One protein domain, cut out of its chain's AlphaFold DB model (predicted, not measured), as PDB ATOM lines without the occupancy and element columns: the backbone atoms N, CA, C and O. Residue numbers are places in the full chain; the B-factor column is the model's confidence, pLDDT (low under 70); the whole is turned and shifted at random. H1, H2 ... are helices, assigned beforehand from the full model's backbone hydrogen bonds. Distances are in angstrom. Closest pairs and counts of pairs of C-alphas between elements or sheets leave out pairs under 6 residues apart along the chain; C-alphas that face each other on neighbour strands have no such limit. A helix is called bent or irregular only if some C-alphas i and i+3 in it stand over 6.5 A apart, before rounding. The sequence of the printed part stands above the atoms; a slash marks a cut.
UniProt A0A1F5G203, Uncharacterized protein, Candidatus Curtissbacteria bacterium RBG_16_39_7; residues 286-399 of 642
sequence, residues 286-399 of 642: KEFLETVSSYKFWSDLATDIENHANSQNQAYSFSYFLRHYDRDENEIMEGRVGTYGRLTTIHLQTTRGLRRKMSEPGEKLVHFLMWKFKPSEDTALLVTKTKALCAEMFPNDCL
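Overview. This is residues 286 to 399 of the 642 residues of an uncharacterized protein of Candidatus Curtissbacteria bacterium RBG_16_39_7 (UniProt A0A1F5G203). Two long helices, H2 and H7, lie side by side and run the same way, forming one side of a rounded body; on the other side the short helices H3, H5 and H6 gather round H4. H1 lies at one end between these two groups, near both but touching no helix, and residues 310 to 315 stick out as a free loop. The printed part has 114 residues with seven named helices, H1 to H7 in that order along the chain, and no named strand; the class is all helix. The whole is compact, with a radius of gyration of the C-alphas of 13.5 A and spans of 37 by 36 by 29 A.

Along the chain. H1, residues 286 to 293, begins at C-alpha 286 (52.916, 35.611, 33.914). H2, residues 295 to 308, is 20.0 A long and ends at C-alpha 308 (28.980, 21.224, 46.178). H3 holds residues 318 to 324. H4, residues 341 to 347, is 12.7 A long and only just irregular: C-alphas 344 and 347 are 6.6 A apart. H5 holds residues 354 to 358. H6, residues 363 to 372, is 12.4 A long and is neither bent nor irregular, but only just: C-alphas 369 and 372 are 6.2 A apart. H7, residues 377 to 393, is 25.2 A long, is irregular, with C-alphas 378 and 381 7.6 A apart, and ends at C-alpha 393 (35.314, 22.075, 53.103).

Arrangement. The hub is H4, which touches H3, H5 and H6. It touches H3 at a steep tilt of 61 degrees, opposite ways; their closest C-alphas, Arg 323 and Gly 341, are 4.4 A apart. H4 touches H5, the closest C-alphas being those of Thr 344 and Met 358 at 5.3 A. It touches H6 about perpendicular, at 89 degrees, with the C-alphas of Thr 344 and Leu 365 closest at 6.5 A. H2 touches H7 at a shallow tilt of 26 degrees, the same way, the C-alphas of Ala 302 and Thr 386 being closest at 5.3 A. H1 is close to H4 but not clearly touching; their closest C-alphas, Phe 288 and Leu 343, are 6.4 A apart. H2 and H6 are apart. The helix packing is mostly crossed, only just: 1 of 3 touching pairs with a tilt is shallow. Every O i to N i+4 pair is within hydrogen-bond range in H1, H2, H3, H5 and H6, against 11 of 13 in H7 and 0 of 3 in H4, where 2 of 4 O i to N i+3 pairs are.

Size, cuts and confidence. The C-alphas farthest apart, those of Asn 310 and Thr 350, are 39.0 A apart. The printed part has no cut. The link from H3 to H4 is long, 16 residues; in it residues 325 to 326 pair with residues 331 to 332, antiparallel. The mean pLDDT of the printed part is 73.7, and 37 residues are under 70, among them residues 308 to 316 and 347 to 363.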
ATOM      1  N   LYS A 286      53.730  34.401  34.088       82.81
ATOM      2  CA  LYS A 286      52.916  35.611  33.914       82.81
ATOM      3  C   LYS A 286      51.431  35.258  33.772       82.81
ATOM      4  O   LYS A 286      50.646  35.688  34.602       82.81
ATOM      5  N   GLU A 287      51.102  34.375  32.829       84.38
ATOM      6  CA  GLU A 287      49.742  33.847  32.609       84.38
ATOM      7  C   GLU A 287      49.160  33.203  33.882       84.38
ATOM      8  O   GLU A 287      48.004  33.424  34.236       84.38
ATOM      9  N   PHE A 288      49.978  32.443  34.618       87.62
ATOM     10  CA  PHE A 288      49.602  31.863  35.907       87.62
ATOM     11  C   PHE A 288      49.206  32.935  36.918       87.62
ATOM     12  O   PHE A 288      48.134  32.842  37.512       87.62
ATOM     13  N   LEU A 289      50.059  33.947  37.108       87.00
ATOM     14  CA  LEU A 289      49.788  35.036  38.041       87.00
ATOM     15  C   LEU A 289      48.563  35.847  37.618       87.00
ATOM     16  O   LEU A 289      47.746  36.151  38.475       87.00
ATOM     17  N   GLU A 290      48.393  36.141  36.332       88.06
ATOM     18  CA  GLU A 290      47.196  36.806  35.794       88.06
ATOM     19  C   GLU A 290      45.921  36.002  36.083       88.06
ATOM     20  O   GLU A 290      44.945  36.554  36.585       88.06
ATOM     21  N   THR A 291      45.950  34.685  35.861       89.31
ATOM     22  CA  THR A 291      44.800  33.804  36.111       89.31
ATOM     23  C   THR A 291      44.415  33.794  37.590       89.31
ATOM     24  O   THR A 291      43.261  34.046  37.928       89.31
ATOM     25  N   VAL A 292      45.374  33.553  38.490       90.69
ATOM     26  CA  VAL A 292      45.103  33.460  39.940       90.69
ATOM     27  C   VAL A 292      44.871  34.822  40.592       90.69
ATOM     28  O   VAL A 292      44.355  34.875  41.701       90.69
ATOM     29  N   SER A 293      45.239  35.919  39.923       89.12
ATOM     30  CA  SER A 293      44.922  37.287  40.363       89.12
ATOM     31  C   SER A 293      43.578  37.778  39.834       89.12
ATOM     32  O   SER A 293      43.115  38.837  40.248       89.12
ATOM     33  N   SER A 294      42.938  37.031  38.931       91.50
ATOM     34  CA  SER A 294      41.627  37.391  38.407       91.50
ATOM     35  C   SER A 294      40.533  37.159  39.451       91.50
ATOM     36  O   SER A 294      40.511  36.136  40.138       91.50
ATOM     37  N   TYR A 295      39.573  38.084  39.514       92.19
ATOM     38  CA  TYR A 295      38.339  37.907  40.284       92.19
ATOM     39  C   TYR A 295      37.622  36.604  39.896       92.19
ATOM     40  O   TYR A 295      37.145  35.864  40.753       92.19
ATOM     41  N   LYS A 296      37.621  36.291  38.592       91.69
ATOM     42  CA  LYS A 296      36.927  35.138  38.013       91.69
ATOM     43  C   LYS A 296      37.378  33.810  38.617       91.69
ATOM     44  O   LYS A 296      36.536  33.034  39.035       91.69
ATOM     45  N   PHE A 297      38.686  33.590  38.767       92.81
ATOM     46  CA  PHE A 297      39.205  32.363  39.383       92.81
ATOM     47  C   PHE A 297      38.663  32.130  40.802       92.81
ATOM     48  O   PHE A 297      38.238  31.024  41.134       92.81
ATOM     49  N   TRP A 298      38.671  33.166  41.643       92.38
ATOM     50  CA  TRP A 298      38.225  33.053  43.034       92.38
ATOM     51  C   TRP A 298      36.704  32.992  43.175       92.38
ATOM     52  O   TRP A 298      36.220  32.378  44.126       92.38
ATOM     53  N   SER A 299      35.977  33.605  42.238       92.38
ATOM     54  CA  SER A 299      34.518  33.536  42.157       92.38
ATOM     55  C   SER A 299      34.078  32.133  41.763       92.38
ATOM     56  O   SER A 299      33.286  31.538  42.480       92.38
ATOM     57  N   ASP A 300      34.655  31.580  40.693       91.06
ATOM     58  CA  ASP A 300      34.369  30.223  40.217       91.06
ATOM     59  C   ASP A 300      34.600  29.187  41.332       91.06
ATOM     60  O   ASP A 300      33.757  28.330  41.579       91.06
ATOM     61  N   LEU A 301      35.710  29.311  42.071       89.38
ATOM     62  CA  LEU A 301      36.010  28.444  43.214       89.38
ATOM     63  C   LEU A 301      35.002  28.599  44.362       89.38
ATOM     64  O   LEU A 301      34.621  27.604  44.971       89.38
ATOM     65  N   ALA A 302      34.589  29.827  44.690       87.69
ATOM     66  CA  ALA A 302      33.604  30.056  45.747       87.69
ATOM     67  C   ALA A 302      32.241  29.460  45.376       87.69
ATOM     68  O   ALA A 302      31.657  28.738  46.179       87.69
ATOM     69  N   THR A 303      31.778  29.723  44.152       85.44
ATOM     70  CA  THR A 303      30.506  29.220  43.634       85.44
ATOM     71  C   THR A 303      30.494  27.697  43.561       85.44
ATOM     72  O   THR A 303      29.526  27.081  43.993       85.44
ATOM     73  N   ASP A 304      31.575  27.073  43.087       82.94
ATOM     74  CA  ASP A 304      31.676  25.612  43.031       82.94
ATOM     75  C   ASP A 304      31.623  24.984  44.432       82.94
ATOM     76  O   ASP A 304      30.891  24.022  44.653       82.94
ATOM     77  N   ILE A 305      32.323  25.573  45.410       79.50
ATOM     78  CA  ILE A 305      32.261  25.125  46.805       79.50
ATOM     79  C   ILE A 305      30.841  25.254  47.371       79.50
ATOM     80  O   ILE A 305      30.348  24.313  47.995       79.50
ATOM     81  N   GLU A 306      30.190  26.402  47.172       80.19
ATOM     82  CA  GLU A 306      28.831  26.662  47.661       80.19
ATOM     83  C   GLU A 306      27.807  25.710  47.007       80.19
ATOM     84  O   GLU A 306      26.920  25.194  47.690       80.19
ATOM     85  N   ASN A 307      27.977  25.381  45.722       73.50
ATOM     86  CA  ASN A 307      27.146  24.407  45.012       73.50
ATOM     87  C   ASN A 307      27.378  22.971  45.516       73.50
ATOM     88  O   ASN A 307      26.420  22.232  45.758       73.50
ATOM     89  N   HIS A 308      28.636  22.573  45.726       68.06
ATOM     90  CA  HIS A 308      28.980  21.224  46.178       68.06
ATOM     91  C   HIS A 308      28.705  20.969  47.663       68.06
ATOM     92  O   HIS A 308      28.457  19.817  48.027       68.06
ATOM     93  N   ALA A 309      28.693  22.000  48.516       59.19
ATOM     94  CA  ALA A 309      28.319  21.879  49.929       59.19
ATOM     95  C   ALA A 309      26.921  21.256  50.122       59.19
ATOM     96  O   ALA A 309      26.659  20.623  51.144       59.19
ATOM     97  N   ASN A 310      26.056  21.359  49.107       53.50
ATOM     98  CA  ASN A 310      24.710  20.792  49.103       53.50
ATOM     99  C   ASN A 310      24.635  19.351  48.552       53.50
ATOM    100  O   ASN A 310      23.601  18.700  48.693       53.50
ATOM    101  N   SER A 311      25.707  18.811  47.955       51.62
ATOM    102  CA  SER A 311      25.727  17.462  47.365       51.62
ATOM    103  C   SER A 311      26.452  16.463  48.284       51.62
ATOM    104  O   SER A 311      27.674  16.477  48.402       51.62
ATOM    105  N   GLN A 312      25.724  15.558  48.946       46.72
ATOM    106  CA  GLN A 312      26.308  14.627  49.935       46.72
ATOM    107  C   GLN A 312      27.102  13.440  49.338       46.72
ATOM    108  O   GLN A 312      27.680  12.656  50.090       46.72
ATOM    109  N   ASN A 313      27.162  13.284  48.009       43.44
ATOM    110  CA  ASN A 313      27.528  12.003  47.381       43.44
ATOM    111  C   ASN A 313      28.896  11.935  46.675       43.44
ATOM    112  O   ASN A 313      29.259  10.859  46.195       43.44
ATOM    113  N   GLN A 314      29.693  13.008  46.624       50.38
ATOM    114  CA  GLN A 314      31.009  12.982  45.965       50.38
ATOM    115  C   GLN A 314      32.147  13.378  46.911       50.38
ATOM    116  O   GLN A 314      32.044  14.322  47.691       50.38
ATOM    117  N   ALA A 315      33.268  12.651  46.830       54.66
ATOM    118  CA  ALA A 315      34.507  12.983  47.531       54.66
ATOM    119  C   ALA A 315      35.174  14.199  46.863       54.66
ATOM    120  O   ALA A 315      36.120  14.070  46.085       54.66
ATOM    121  N   TYR A 316      34.639  15.380  47.150       64.88
ATOM    122  CA  TYR A 316      35.081  16.664  46.621       64.88
ATOM    123  C   TYR A 316      36.349  17.148  47.357       64.88
ATOM    124  O   TYR A 316      36.410  17.148  48.586       64.88
ATOM    125  N   SER A 317      37.400  17.529  46.618       70.69
ATOM    126  CA  SER A 317      38.649  18.085  47.180       70.69
ATOM    127  C   SER A 317      39.098  19.320  46.401       70.69
ATOM    128  O   SER A 317      38.805  19.435  45.213       70.69
ATOM    129  N   PHE A 318      39.883  20.212  47.015       73.31
ATOM    130  CA  PHE A 318      40.416  21.392  46.315       73.31
ATOM    131  C   PHE A 318      41.252  20.999  45.092       73.31
ATOM    132  O   PHE A 318      41.208  21.616  44.026       73.31
ATOM    133  N   SER A 319      41.980  19.892  45.229       72.62
ATOM    134  CA  SER A 319      42.714  19.291  44.127       72.62
ATOM    135  C   SER A 319      41.815  18.857  42.972       72.62
ATOM    136  O   SER A 319      42.283  18.809  41.839       72.62
ATOM    137  N   TYR A 320      40.564  18.503  43.256       71.31
ATOM    138  CA  TYR A 320      39.575  18.064  42.284       71.31
ATOM    139  C   TYR A 320      39.055  19.227  41.447       71.31
ATOM    140  O   TYR A 320      39.130  19.158  40.221       71.31
ATOM    141  N   PHE A 321      38.676  20.331  42.098       80.12
ATOM    142  CA  PHE A 321      38.327  21.588  41.433       80.12
ATOM    143  C   PHE A 321      39.434  22.026  40.468       80.12
ATOM    144  O   PHE A 321      39.207  22.175  39.268       80.12
ATOM    145  N   LEU A 322      40.677  22.118  40.962       78.25
ATOM    146  CA  LEU A 322      41.818  22.558  40.153       78.25
ATOM    147  C   LEU A 322      42.062  21.674  38.923       78.25
ATOM    148  O   LEU A 322      42.660  22.141  37.959       78.25
ATOM    149  N   ARG A 323      41.644  20.403  38.952       70.75
ATOM    150  CA  ARG A 323      41.830  19.449  37.851       70.75
ATOM    151  C   ARG A 323      40.678  19.443  36.861       70.75
ATOM    152  O   ARG A 323      40.944  19.294  35.673       70.75
ATOM    153  N   HIS A 324      39.443  19.530  37.343       70.75
ATOM    154  CA  HIS A 324      38.261  19.058  36.619       70.75
ATOM    155  C   HIS A 324      37.173  20.114  36.434       70.75
ATOM    156  O   HIS A 324      36.295  19.890  35.610       70.75
ATOM    157  N   TYR A 325      37.241  21.242  37.144       80.38
ATOM    158  CA  TYR A 325      36.241  22.300  37.022       80.38
ATOM    159  C   TYR A 325      36.210  22.864  35.600       80.38
ATOM    160  O   TYR A 325      37.230  23.369  35.111       80.38
ATOM    161  N   ASP A 326      35.062  22.748  34.940       78.62
ATOM    162  CA  ASP A 326      34.795  23.312  33.625       78.62
ATOM    163  C   ASP A 326      33.938  24.565  33.782       78.62
ATOM    164  O   ASP A 326      32.790  24.513  34.214       78.62
ATOM    165  N   ARG A 327      34.520  25.711  33.441       76.25
ATOM    166  CA  ARG A 327      33.866  27.009  33.576       76.25
ATOM    167  C   ARG A 327      32.699  27.186  32.611       76.25
ATOM    168  O   ARG A 327      31.801  27.963  32.913       76.25
ATOM    169  N   ASP A 328      32.739  26.543  31.446       75.38
ATOM    170  CA  ASP A 328      31.701  26.742  30.431       75.38
ATOM    171  C   ASP A 328      30.408  26.012  30.827       75.38
ATOM    172  O   ASP A 328      29.320  26.539  30.619       75.38
ATOM    173  N   GLU A 329      30.541  24.854  31.476       69.06
ATOM    174  CA  GLU A 329      29.425  24.049  31.998       69.06
ATOM    175  C   GLU A 329      29.131  24.341  33.490       69.06
ATOM    176  O   GLU A 329      28.140  23.874  34.042       69.06
ATOM    177  N   ASN A 330      29.985  25.134  34.152       73.19
ATOM    178  CA  ASN A 330      29.939  25.458  35.584       73.19
ATOM    179  C   ASN A 330      29.838  24.222  36.506       73.19
ATOM    180  O   ASN A 330      29.144  24.246  37.523       73.19
ATOM    181  N   GLU A 331      30.541  23.143  36.155       71.31
ATOM    182  CA  GLU A 331      30.511  21.872  36.888       71.31
ATOM    183  C   GLU A 331      31.868  21.150  36.895       71.31
ATOM    184  O   GLU A 331      32.770  21.417  36.090       71.31
ATOM    185  N   ILE A 332      32.027  20.195  37.816       67.56
ATOM    186  CA  ILE A 332      33.188  19.304  37.847       67.56
ATOM    187  C   ILE A 332      33.013  18.153  36.858       67.56
ATOM    188  O   ILE A 332      32.246  17.215  37.066       67.56
ATOM    189  N   MET A 333      33.856  18.158  35.828       65.44
ATOM    190  CA  MET A 333      33.885  17.114  34.810       65.44
ATOM    191  C   MET A 333      34.937  16.054  35.129       65.44
ATOM    192  O   MET A 333      36.069  16.077  34.621       65.44
ATOM    193  N   GLU A 334      34.561  15.101  35.989       57.94
ATOM    194  CA  GLU A 334      35.436  14.016  36.441       57.94
ATOM    195  C   GLU A 334      36.151  13.317  35.270       57.94
ATOM    196  O   GLU A 334      35.549  12.897  34.278       57.94
ATOM    197  N   GLY A 335      37.473  13.157  35.381       52.00
ATOM    198  CA  GLY A 335      38.280  12.481  34.359       52.00
ATOM    199  C   GLY A 335      38.649  13.336  33.138       52.00
ATOM    200  O   GLY A 335      39.332  12.831  32.244       52.00
ATOM    201  N   ARG A 336      38.273  14.624  33.099       56.88
ATOM    202  CA  ARG A 336      38.705  15.599  32.075       56.88
ATOM    203  C   ARG A 336      39.557  16.714  32.678       56.88
ATOM    204  O   ARG A 336      39.399  17.052  33.839       56.88
ATOM    205  N   VAL A 337      40.474  17.302  31.907       64.94
ATOM    206  CA  VAL A 337      41.242  18.474  32.375       64.94
ATOM    207  C   VAL A 337      40.389  19.729  32.195       64.94
ATOM    208  O   VAL A 337      40.256  20.210  31.065       64.94
ATOM    209  N   GLY A 338      39.871  20.252  33.302       71.44
ATOM    210  CA  GLY A 338      39.057  21.460  33.381       71.44
ATOM    211  C   GLY A 338      39.817  22.748  33.047       71.44
ATOM    212  O   GLY A 338      40.996  22.735  32.656       71.44
ATOM    213  N   THR A 339      39.139  23.881  33.204       82.06
ATOM    214  CA  THR A 339      39.628  25.236  32.913       82.06
ATOM    215  C   THR A 339      40.932  25.536  33.656       82.06
ATOM    216  O   THR A 339      41.892  26.023  33.056       82.06
ATOM    217  N   TYR A 340      41.020  25.151  34.933       82.44
ATOM    218  CA  TYR A 340      42.162  25.452  35.805       82.44
ATOM    219  C   TYR A 340      43.254  24.371  35.843       82.44
ATOM    220  O   TYR A 340      44.312  24.579  36.441       82.44
ATOM    221  N   GLY A 341      43.084  23.263  35.113       75.12
ATOM    222  CA  GLY A 341      44.020  22.131  35.131       75.12
ATOM    223  C   GLY A 341      45.462  22.484  34.755       75.12
ATOM    224  O   GLY A 341      46.407  21.856  35.236       75.12
ATOM    225  N   ARG A 342      45.665  23.537  33.949       76.56
ATOM    226  CA  ARG A 342      46.995  24.021  33.533       76.56
ATOM    227  C   ARG A 342      47.787  24.688  34.667       76.56
ATOM    228  O   ARG A 342      49.015  24.717  34.569       76.56
ATOM    229  N   LEU A 343      47.144  25.152  35.746       80.56
ATOM    230  CA  LEU A 343      47.824  25.784  36.894       80.56
ATOM    231  C   LEU A 343      48.871  24.850  37.523       80.56
ATOM    232  O   LEU A 343      49.937  25.282  37.953       80.56
ATOM    233  N   THR A 344      48.608  23.544  37.503       72.06
ATOM    234  CA  THR A 344      49.514  22.487  37.991       72.06
ATOM    235  C   THR A 344      50.870  22.464  37.286       72.06
ATOM    236  O   THR A 344      51.859  21.988  37.848       72.06
ATOM    237  N   THR A 345      50.951  23.015  36.069       69.75
ATOM    238  CA  THR A 345      52.161  22.961  35.246       69.75
ATOM    239  C   THR A 345      53.263  23.914  35.694       69.75
ATOM    240  O   THR A 345      54.426  23.687  35.356       69.75
ATOM    241  N   ILE A 346      52.935  24.929  36.504       73.06
ATOM    242  CA  ILE A 346      53.865  26.012  36.854       73.06
ATOM    243  C   ILE A 346      55.026  25.564  37.754       73.06
ATOM    244  O   ILE A 346      56.104  26.156  37.749       73.06
ATOM    245  N   HIS A 347      54.830  24.487  38.515       64.38
ATOM    246  CA  HIS A 347      55.833  23.937  39.428       64.38
ATOM    247  C   HIS A 347      56.536  22.689  38.871       64.38
ATOM    248  O   HIS A 347      57.268  22.011  39.601       64.38
ATOM    249  N   LEU A 348      56.343  22.379  37.584       62.81
ATOM    250  CA  LEU A 348      56.905  21.188  36.950       62.81
ATOM    251  C   LEU A 348      58.270  21.482  36.330       62.81
ATOM    252  O   LEU A 348      58.377  22.117  35.285       62.81
ATOM    253  N   GLN A 349      59.325  20.935  36.935       51.00
ATOM    254  CA  GLN A 349      60.702  21.090  36.446       51.00
ATOM    255  C   GLN A 349      60.969  20.365  35.111       51.00
ATOM    256  O   GLN A 349      61.882  20.738  34.386       51.00
ATOM    257  N   THR A 350      60.163  19.367  34.733       50.50
ATOM    258  CA  THR A 350      60.370  18.554  33.516       50.50
ATOM    259  C   THR A 350      59.124  18.479  32.635       50.50
ATOM    260  O   THR A 350      58.000  18.541  33.136       50.50
ATOM    261  N   THR A 351      59.322  18.420  31.308       46.75
ATOM    262  CA  THR A 351      58.263  18.304  30.280       46.75
ATOM    263  C   THR A 351      57.714  16.882  30.190       46.75
ATOM    264  O   THR A 351      56.548  16.694  29.851       46.75
ATOM    265  N   ARG A 352      58.525  15.877  30.549       43.06
ATOM    266  CA  ARG A 352      58.099  14.473  30.613       43.06
ATOM    267  C   ARG A 352      57.030  14.282  31.698       43.06
ATOM    268  O   ARG A 352      57.220  14.683  32.850       43.06
ATOM    269  N   GLY A 353      55.906  13.673  31.314       48.38
ATOM    270  CA  GLY A 353      54.793  13.358  32.215       48.38
ATOM    271  C   GLY A 353      53.894  14.544  32.584       48.38
ATOM    272  O   GLY A 353      53.241  14.487  33.622       48.38
ATOM    273  N   LEU A 354      53.842  15.613  31.773       50.88
ATOM    274  CA  LEU A 354      53.044  16.822  32.049       50.88
ATOM    275  C   LEU A 354      51.579  16.500  32.413       50.88
ATOM    276  O   LEU A 354      51.048  17.060  33.363       50.88
ATOM    277  N   ARG A 355      50.967  15.528  31.724       49.56
ATOM    278  CA  ARG A 355      49.576  15.089  31.938       49.56
ATOM    279  C   ARG A 355      49.366  14.353  33.276       49.56
ATOM    280  O   ARG A 355      48.412  14.653  33.981       49.56
ATOM    281  N   ARG A 356      50.312  13.492  33.689       44.09
ATOM    282  CA  ARG A 356      50.332  12.813  35.009       44.09
ATOM    283  C   ARG A 356      50.582  13.782  36.170       44.09
ATOM    284  O   ARG A 356      50.205  13.527  37.305       44.09
ATOM    285  N   LYS A 357      51.236  14.905  35.893       50.72
ATOM    286  CA  LYS A 357      51.457  15.963  36.882       50.72
ATOM    287  C   LYS A 357      50.326  16.999  36.900       50.72
ATOM    288  O   LYS A 357      50.153  17.673  37.904       50.72
ATOM    289  N   MET A 358      49.524  17.084  35.833       49.12
ATOM    290  CA  MET A 358      48.235  17.787  35.845       49.12
ATOM    291  C   MET A 358      47.159  17.034  36.624       49.12
ATOM    292  O   MET A 358      46.267  17.666  37.177       49.12
ATOM    293  N   SER A 359      47.256  15.704  36.717       42.88
ATOM    294  CA  SER A 359      46.329  14.883  37.498       42.88
ATOM    295  C   SER A 359      46.572  14.922  39.006       42.88
ATOM    296  O   SER A 359      45.810  14.299  39.723       42.88
ATOM    297  N   GLU A 360      47.592  15.626  39.501       51.41
ATOM    298  CA  GLU A 360      47.823  15.877  40.927       51.41
ATOM    299  C   GLU A 360      48.375  17.303  41.083       51.41
ATOM    300  O   GLU A 360      49.573  17.502  40.865       51.41
ATOM    301  N   PRO A 361      47.559  18.325  41.420       55.50
ATOM    302  CA  PRO A 361      48.095  19.616  41.810       55.50
ATOM    303  C   PRO A 361      49.018  19.355  42.991       55.50
ATOM    304  O   PRO A 361      48.573  18.973  44.071       55.50
ATOM    305  N   GLY A 362      50.323  19.482  42.748       62.19
ATOM    306  CA  GLY A 362      51.305  19.223  43.786       62.19
ATOM    307  C   GLY A 362      51.019  20.119  44.983       62.19
ATOM    308  O   GLY A 362      50.571  21.255  44.811       62.19
ATOM    309  N   GLU A 363      51.339  19.648  46.184       65.12
ATOM    310  CA  GLU A 363      51.201  20.408  47.437       65.12
ATOM    311  C   GLU A 363      51.760  21.835  47.325       65.12
ATOM    312  O   GLU A 363      51.261  22.755  47.958       65.12
ATOM    313  N   LYS A 364      52.747  22.050  46.445       71.19
ATOM    314  CA  LYS A 364      53.308  23.362  46.095       71.19
ATOM    315  C   LYS A 364      52.295  24.350  45.505       71.19
ATOM    316  O   LYS A 364      52.364  25.523  45.854       71.19
ATOM    317  N   LEU A 365      51.390  23.911  44.624       78.25
ATOM    318  CA  LEU A 365      50.361  24.775  44.031       78.25
ATOM    319  C   LEU A 365      49.303  25.136  45.071       78.25
ATOM    320  O   LEU A 365      48.978  26.309  45.221       78.25
ATOM    321  N   VAL A 366      48.816  24.144  45.821       77.50
ATOM    322  CA  VAL A 366      47.870  24.373  46.923       77.50
ATOM    323  C   VAL A 366      48.495  25.312  47.951       77.50
ATOM    324  O   VAL A 366      47.893  26.311  48.327       77.50
ATOM    325  N   HIS A 367      49.750  25.071  48.326       75.12
ATOM    326  CA  HIS A 367      50.505  25.958  49.200       75.12
ATOM    327  C   HIS A 367      50.619  27.374  48.616       75.12
ATOM    328  O   HIS A 367      50.406  28.353  49.330       75.12
ATOM    329  N   PHE A 368      50.919  27.523  47.325       82.50
ATOM    330  CA  PHE A 368      50.970  28.845  46.714       82.50
ATOM    331  C   PHE A 368      49.616  29.562  46.804       82.50
ATOM    332  O   PHE A 368      49.564  30.656  47.360       82.50
ATOM    333  N   LEU A 369      48.539  28.944  46.316       87.50
ATOM    334  CA  LEU A 369      47.202  29.546  46.252       87.50
ATOM    335  C   LEU A 369      46.658  29.873  47.642       87.50
ATOM    336  O   LEU A 369      46.198  30.983  47.904       87.50
ATOM    337  N   MET A 370      46.762  28.917  48.560       84.94
ATOM    338  CA  MET A 370      46.136  29.036  49.867       84.94
ATOM    339  C   MET A 370      46.977  29.849  50.847       84.94
ATOM    340  O   MET A 370      46.416  30.452  51.755       84.94
ATOM    341  N   TRP A 371      48.299  29.929  50.651       79.62
ATOM    342  CA  TRP A 371      49.199  30.554  51.622       79.62
ATOM    343  C   TRP A 371      50.008  31.738  51.102       79.62
ATOM    344  O   TRP A 371      50.085  32.762  51.778       79.62
ATOM    345  N   LYS A 372      50.663  31.597  49.941       81.88
ATOM    346  CA  LYS A 372      51.612  32.602  49.424       81.88
ATOM    347  C   LYS A 372      50.946  33.683  48.589       81.88
ATOM    348  O   LYS A 372      51.492  34.781  48.497       81.88
ATOM    349  N   PHE A 373      49.826  33.365  47.952       87.00
ATOM    350  CA  PHE A 373      49.107  34.296  47.108       87.00
ATOM    351  C   PHE A 373      48.580  35.462  47.947       87.00
ATOM    352  O   PHE A 373      47.882  35.256  48.947       87.00
ATOM    353  N   LYS A 374      48.953  36.673  47.528       85.06
ATOM    354  CA  LYS A 374      48.504  37.935  48.109       85.06
ATOM    355  C   LYS A 374      47.529  38.584  47.125       85.06
ATOM    356  O   LYS A 374      47.960  38.861  46.005       85.06
ATOM    357  N   PRO A 375      46.262  38.787  47.512       86.00
ATOM    358  CA  PRO A 375      45.284  39.413  46.636       86.00
ATOM    359  C   PRO A 375      45.577  40.906  46.441       86.00
ATOM    360  O   PRO A 375      46.266  41.521  47.258       86.00
ATOM    361  N   SER A 376      45.048  41.476  45.357       88.31
ATOM    362  CA  SER A 376      44.927  42.930  45.194       88.31
ATOM    363  C   SER A 376      43.831  43.478  46.113       88.31
ATOM    364  O   SER A 376      43.029  42.703  46.635       88.31
ATOM    365  N   GLU A 377      43.758  44.800  46.281       87.56
ATOM    366  CA  GLU A 377      42.686  45.443  47.060       87.56
ATOM    367  C   GLU A 377      41.294  45.027  46.552       87.56
ATOM    368  O   GLU A 377      40.467  44.574  47.340       87.56
ATOM    369  N   ASP A 378      41.093  45.017  45.230       85.81
ATOM    370  CA  ASP A 378      39.817  44.656  44.592       85.81
ATOM    371  C   ASP A 378      39.389  43.195  44.815       85.81
ATOM    372  O   ASP A 378      38.206  42.865  44.784       85.81
ATOM    373  N   THR A 379      40.349  42.287  45.019       88.88
ATOM    374  CA  THR A 379      40.079  40.844  45.174       88.88
ATOM    375  C   THR A 379      40.207  40.365  46.618       88.88
ATOM    376  O   THR A 379      39.860  39.219  46.912       88.88
ATOM    377  N   ALA A 380      40.662  41.221  47.539       87.75
ATOM    378  CA  ALA A 380      41.014  40.847  48.905       87.75
ATOM    379  C   ALA A 380      39.858  40.196  49.670       87.75
ATOM    380  O   ALA A 380      40.048  39.145  50.292       87.75
ATOM    381  N   LEU A 381      38.660  40.782  49.591       88.62
ATOM    382  CA  LEU A 381      37.480  40.277  50.291       88.62
ATOM    383  C   LEU A 381      37.069  38.894  49.769       88.62
ATOM    384  O   LEU A 381      36.912  37.958  50.553       88.62
ATOM    385  N   LEU A 382      36.970  38.747  48.443       91.00
ATOM    386  CA  LEU A 382      36.604  37.485  47.803       91.00
ATOM    387  C   LEU A 382      37.626  36.390  48.116       91.00
ATOM    388  O   LEU A 382      37.250  35.328  48.591       91.00
ATOM    389  N   VAL A 383      38.921  36.660  47.934       90.31
ATOM    390  CA  VAL A 383      39.990  35.683  48.197       90.31
ATOM    391  C   VAL A 383      39.978  35.227  49.655       90.31
ATOM    392  O   VAL A 383      40.157  34.042  49.931       90.31
ATOM    393  N   THR A 384      39.746  36.149  50.592       86.31
ATOM    394  CA  THR A 384      39.662  35.821  52.022       86.31
ATOM    395  C   THR A 384      38.450  34.934  52.309       86.31
ATOM    396  O   THR A 384      38.613  33.882  52.933       86.31
ATOM    397  N   LYS A 385      37.269  35.285  51.775       87.25
ATOM    398  CA  LYS A 385      36.049  34.470  51.889       87.25
ATOM    399  C   LYS A 385      36.258  33.072  51.295       87.25
ATOM    400  O   LYS A 385      35.997  32.074  51.962       87.25
ATOM    401  N   THR A 386      36.795  32.973  50.080       88.19
ATOM    402  CA  THR A 386      37.010  31.691  49.395       88.19
ATOM    403  C   THR A 386      38.027  30.812  50.123       88.19
ATOM    404  O   THR A 386      37.826  29.604  50.246       88.19
ATOM    405  N   LYS A 387      39.107  31.391  50.670       88.88
ATOM    406  CA  LYS A 387      40.071  30.645  51.496       88.88
ATOM    407  C   LYS A 387      39.439  30.094  52.774       88.88
ATOM    408  O   LYS A 387      39.771  28.972  53.160       88.88
ATOM    409  N   ALA A 388      38.542  30.850  53.407       83.25
ATOM    410  CA  ALA A 388      37.793  30.387  54.572       83.25
ATOM    411  C   ALA A 388      36.877  29.204  54.212       83.25
ATOM    412  O   ALA A 388      36.969  28.158  54.854       83.25
ATOM    413  N   LEU A 389      36.108  29.317  53.120       85.00
ATOM    414  CA  LEU A 389      35.267  28.231  52.593       85.00
ATOM    415  C   LEU A 389      36.083  26.967  52.284       85.00
ATOM    416  O   LEU A 389      35.717  25.859  52.669       85.00
ATOM    417  N   CYS A 390      37.249  27.120  51.654       82.25
ATOM    418  CA  CYS A 390      38.146  25.995  51.392       82.25
ATOM    419  C   CYS A 390      38.664  25.336  52.678       82.25
ATOM    420  O   CYS A 390      38.898  24.131  52.704       82.25
ATOM    421  N   ALA A 391      38.904  26.108  53.737       78.19
ATOM    422  CA  ALA A 391      39.371  25.558  55.001       78.19
ATOM    423  C   ALA A 391      38.278  24.774  55.743       78.19
ATOM    424  O   ALA A 391      38.591  23.793  56.423       78.19
ATOM    425  N   GLU A 392      37.019  25.177  55.574       76.81
ATOM    426  CA  GLU A 392      35.845  24.463  56.069       76.81
ATOM    427  C   GLU A 392      35.618  23.152  55.305       76.81
ATOM    428  O   GLU A 392      35.524  22.087  55.919       76.81
ATOM    429  N   MET A 393      35.624  23.216  53.972       75.31
ATOM    430  CA  MET A 393      35.314  22.075  53.103       75.31
ATOM    431  C   MET A 393      36.480  21.098  52.931       75.31
ATOM    432  O   MET A 393      36.277  19.890  52.814       75.31
ATOM    433  N   PHE A 394      37.721  21.590  52.967       75.44
ATOM    434  CA  PHE A 394      38.936  20.791  52.775       75.44
ATOM    435  C   PHE A 394      39.870  20.875  53.990       75.44
ATOM    436  O   PHE A 394      41.036  21.280  53.872       75.44
ATOM    437  N   PRO A 395      39.421  20.448  55.184       67.50
ATOM    438  CA  PRO A 395      40.167  20.642  56.425       67.50
ATOM    439  C   PRO A 395      41.518  19.912  56.421       67.50
ATOM    440  O   PRO A 395      42.451  20.326  57.104       67.50
ATOM    441  N   ASN A 396      41.659  18.844  55.629       67.62
ATOM    442  CA  ASN A 396      42.911  18.102  55.478       67.62
ATOM    443  C   ASN A 396      43.879  18.720  54.464       67.62
ATOM    444  O   ASN A 396      45.060  18.399  54.513       67.62
ATOM    445  N   ASP A 397      43.451  19.641  53.611       67.00
ATOM    446  CA  ASP A 397      44.340  20.301  52.646       67.00
ATOM    447  C   ASP A 397      44.685  21.717  53.112       67.00
ATOM    448  O   ASP A 397      45.814  22.180  52.963       67.00
ATOM    449  N   CYS A 398      43.735  22.365  53.788       74.88
ATOM    450  CA  CYS A 398      43.774  23.784  54.116       74.88
ATOM    451  C   CYS A 398      43.832  24.058  55.626       74.88
ATOM    452  O   CYS A 398      43.554  25.170  56.061       74.88
ATOM    453  N   LEU A 399      44.219  23.072  56.447       75.50
ATOM    454  CA  LEU A 399      44.122  23.167  57.911       75.50
ATOM    455  C   LEU A 399      44.738  24.440  58.505       75.50
ATOM    456  O   LEU A 399      44.170  25.023  59.419       75.50
TER     457      LEU A 399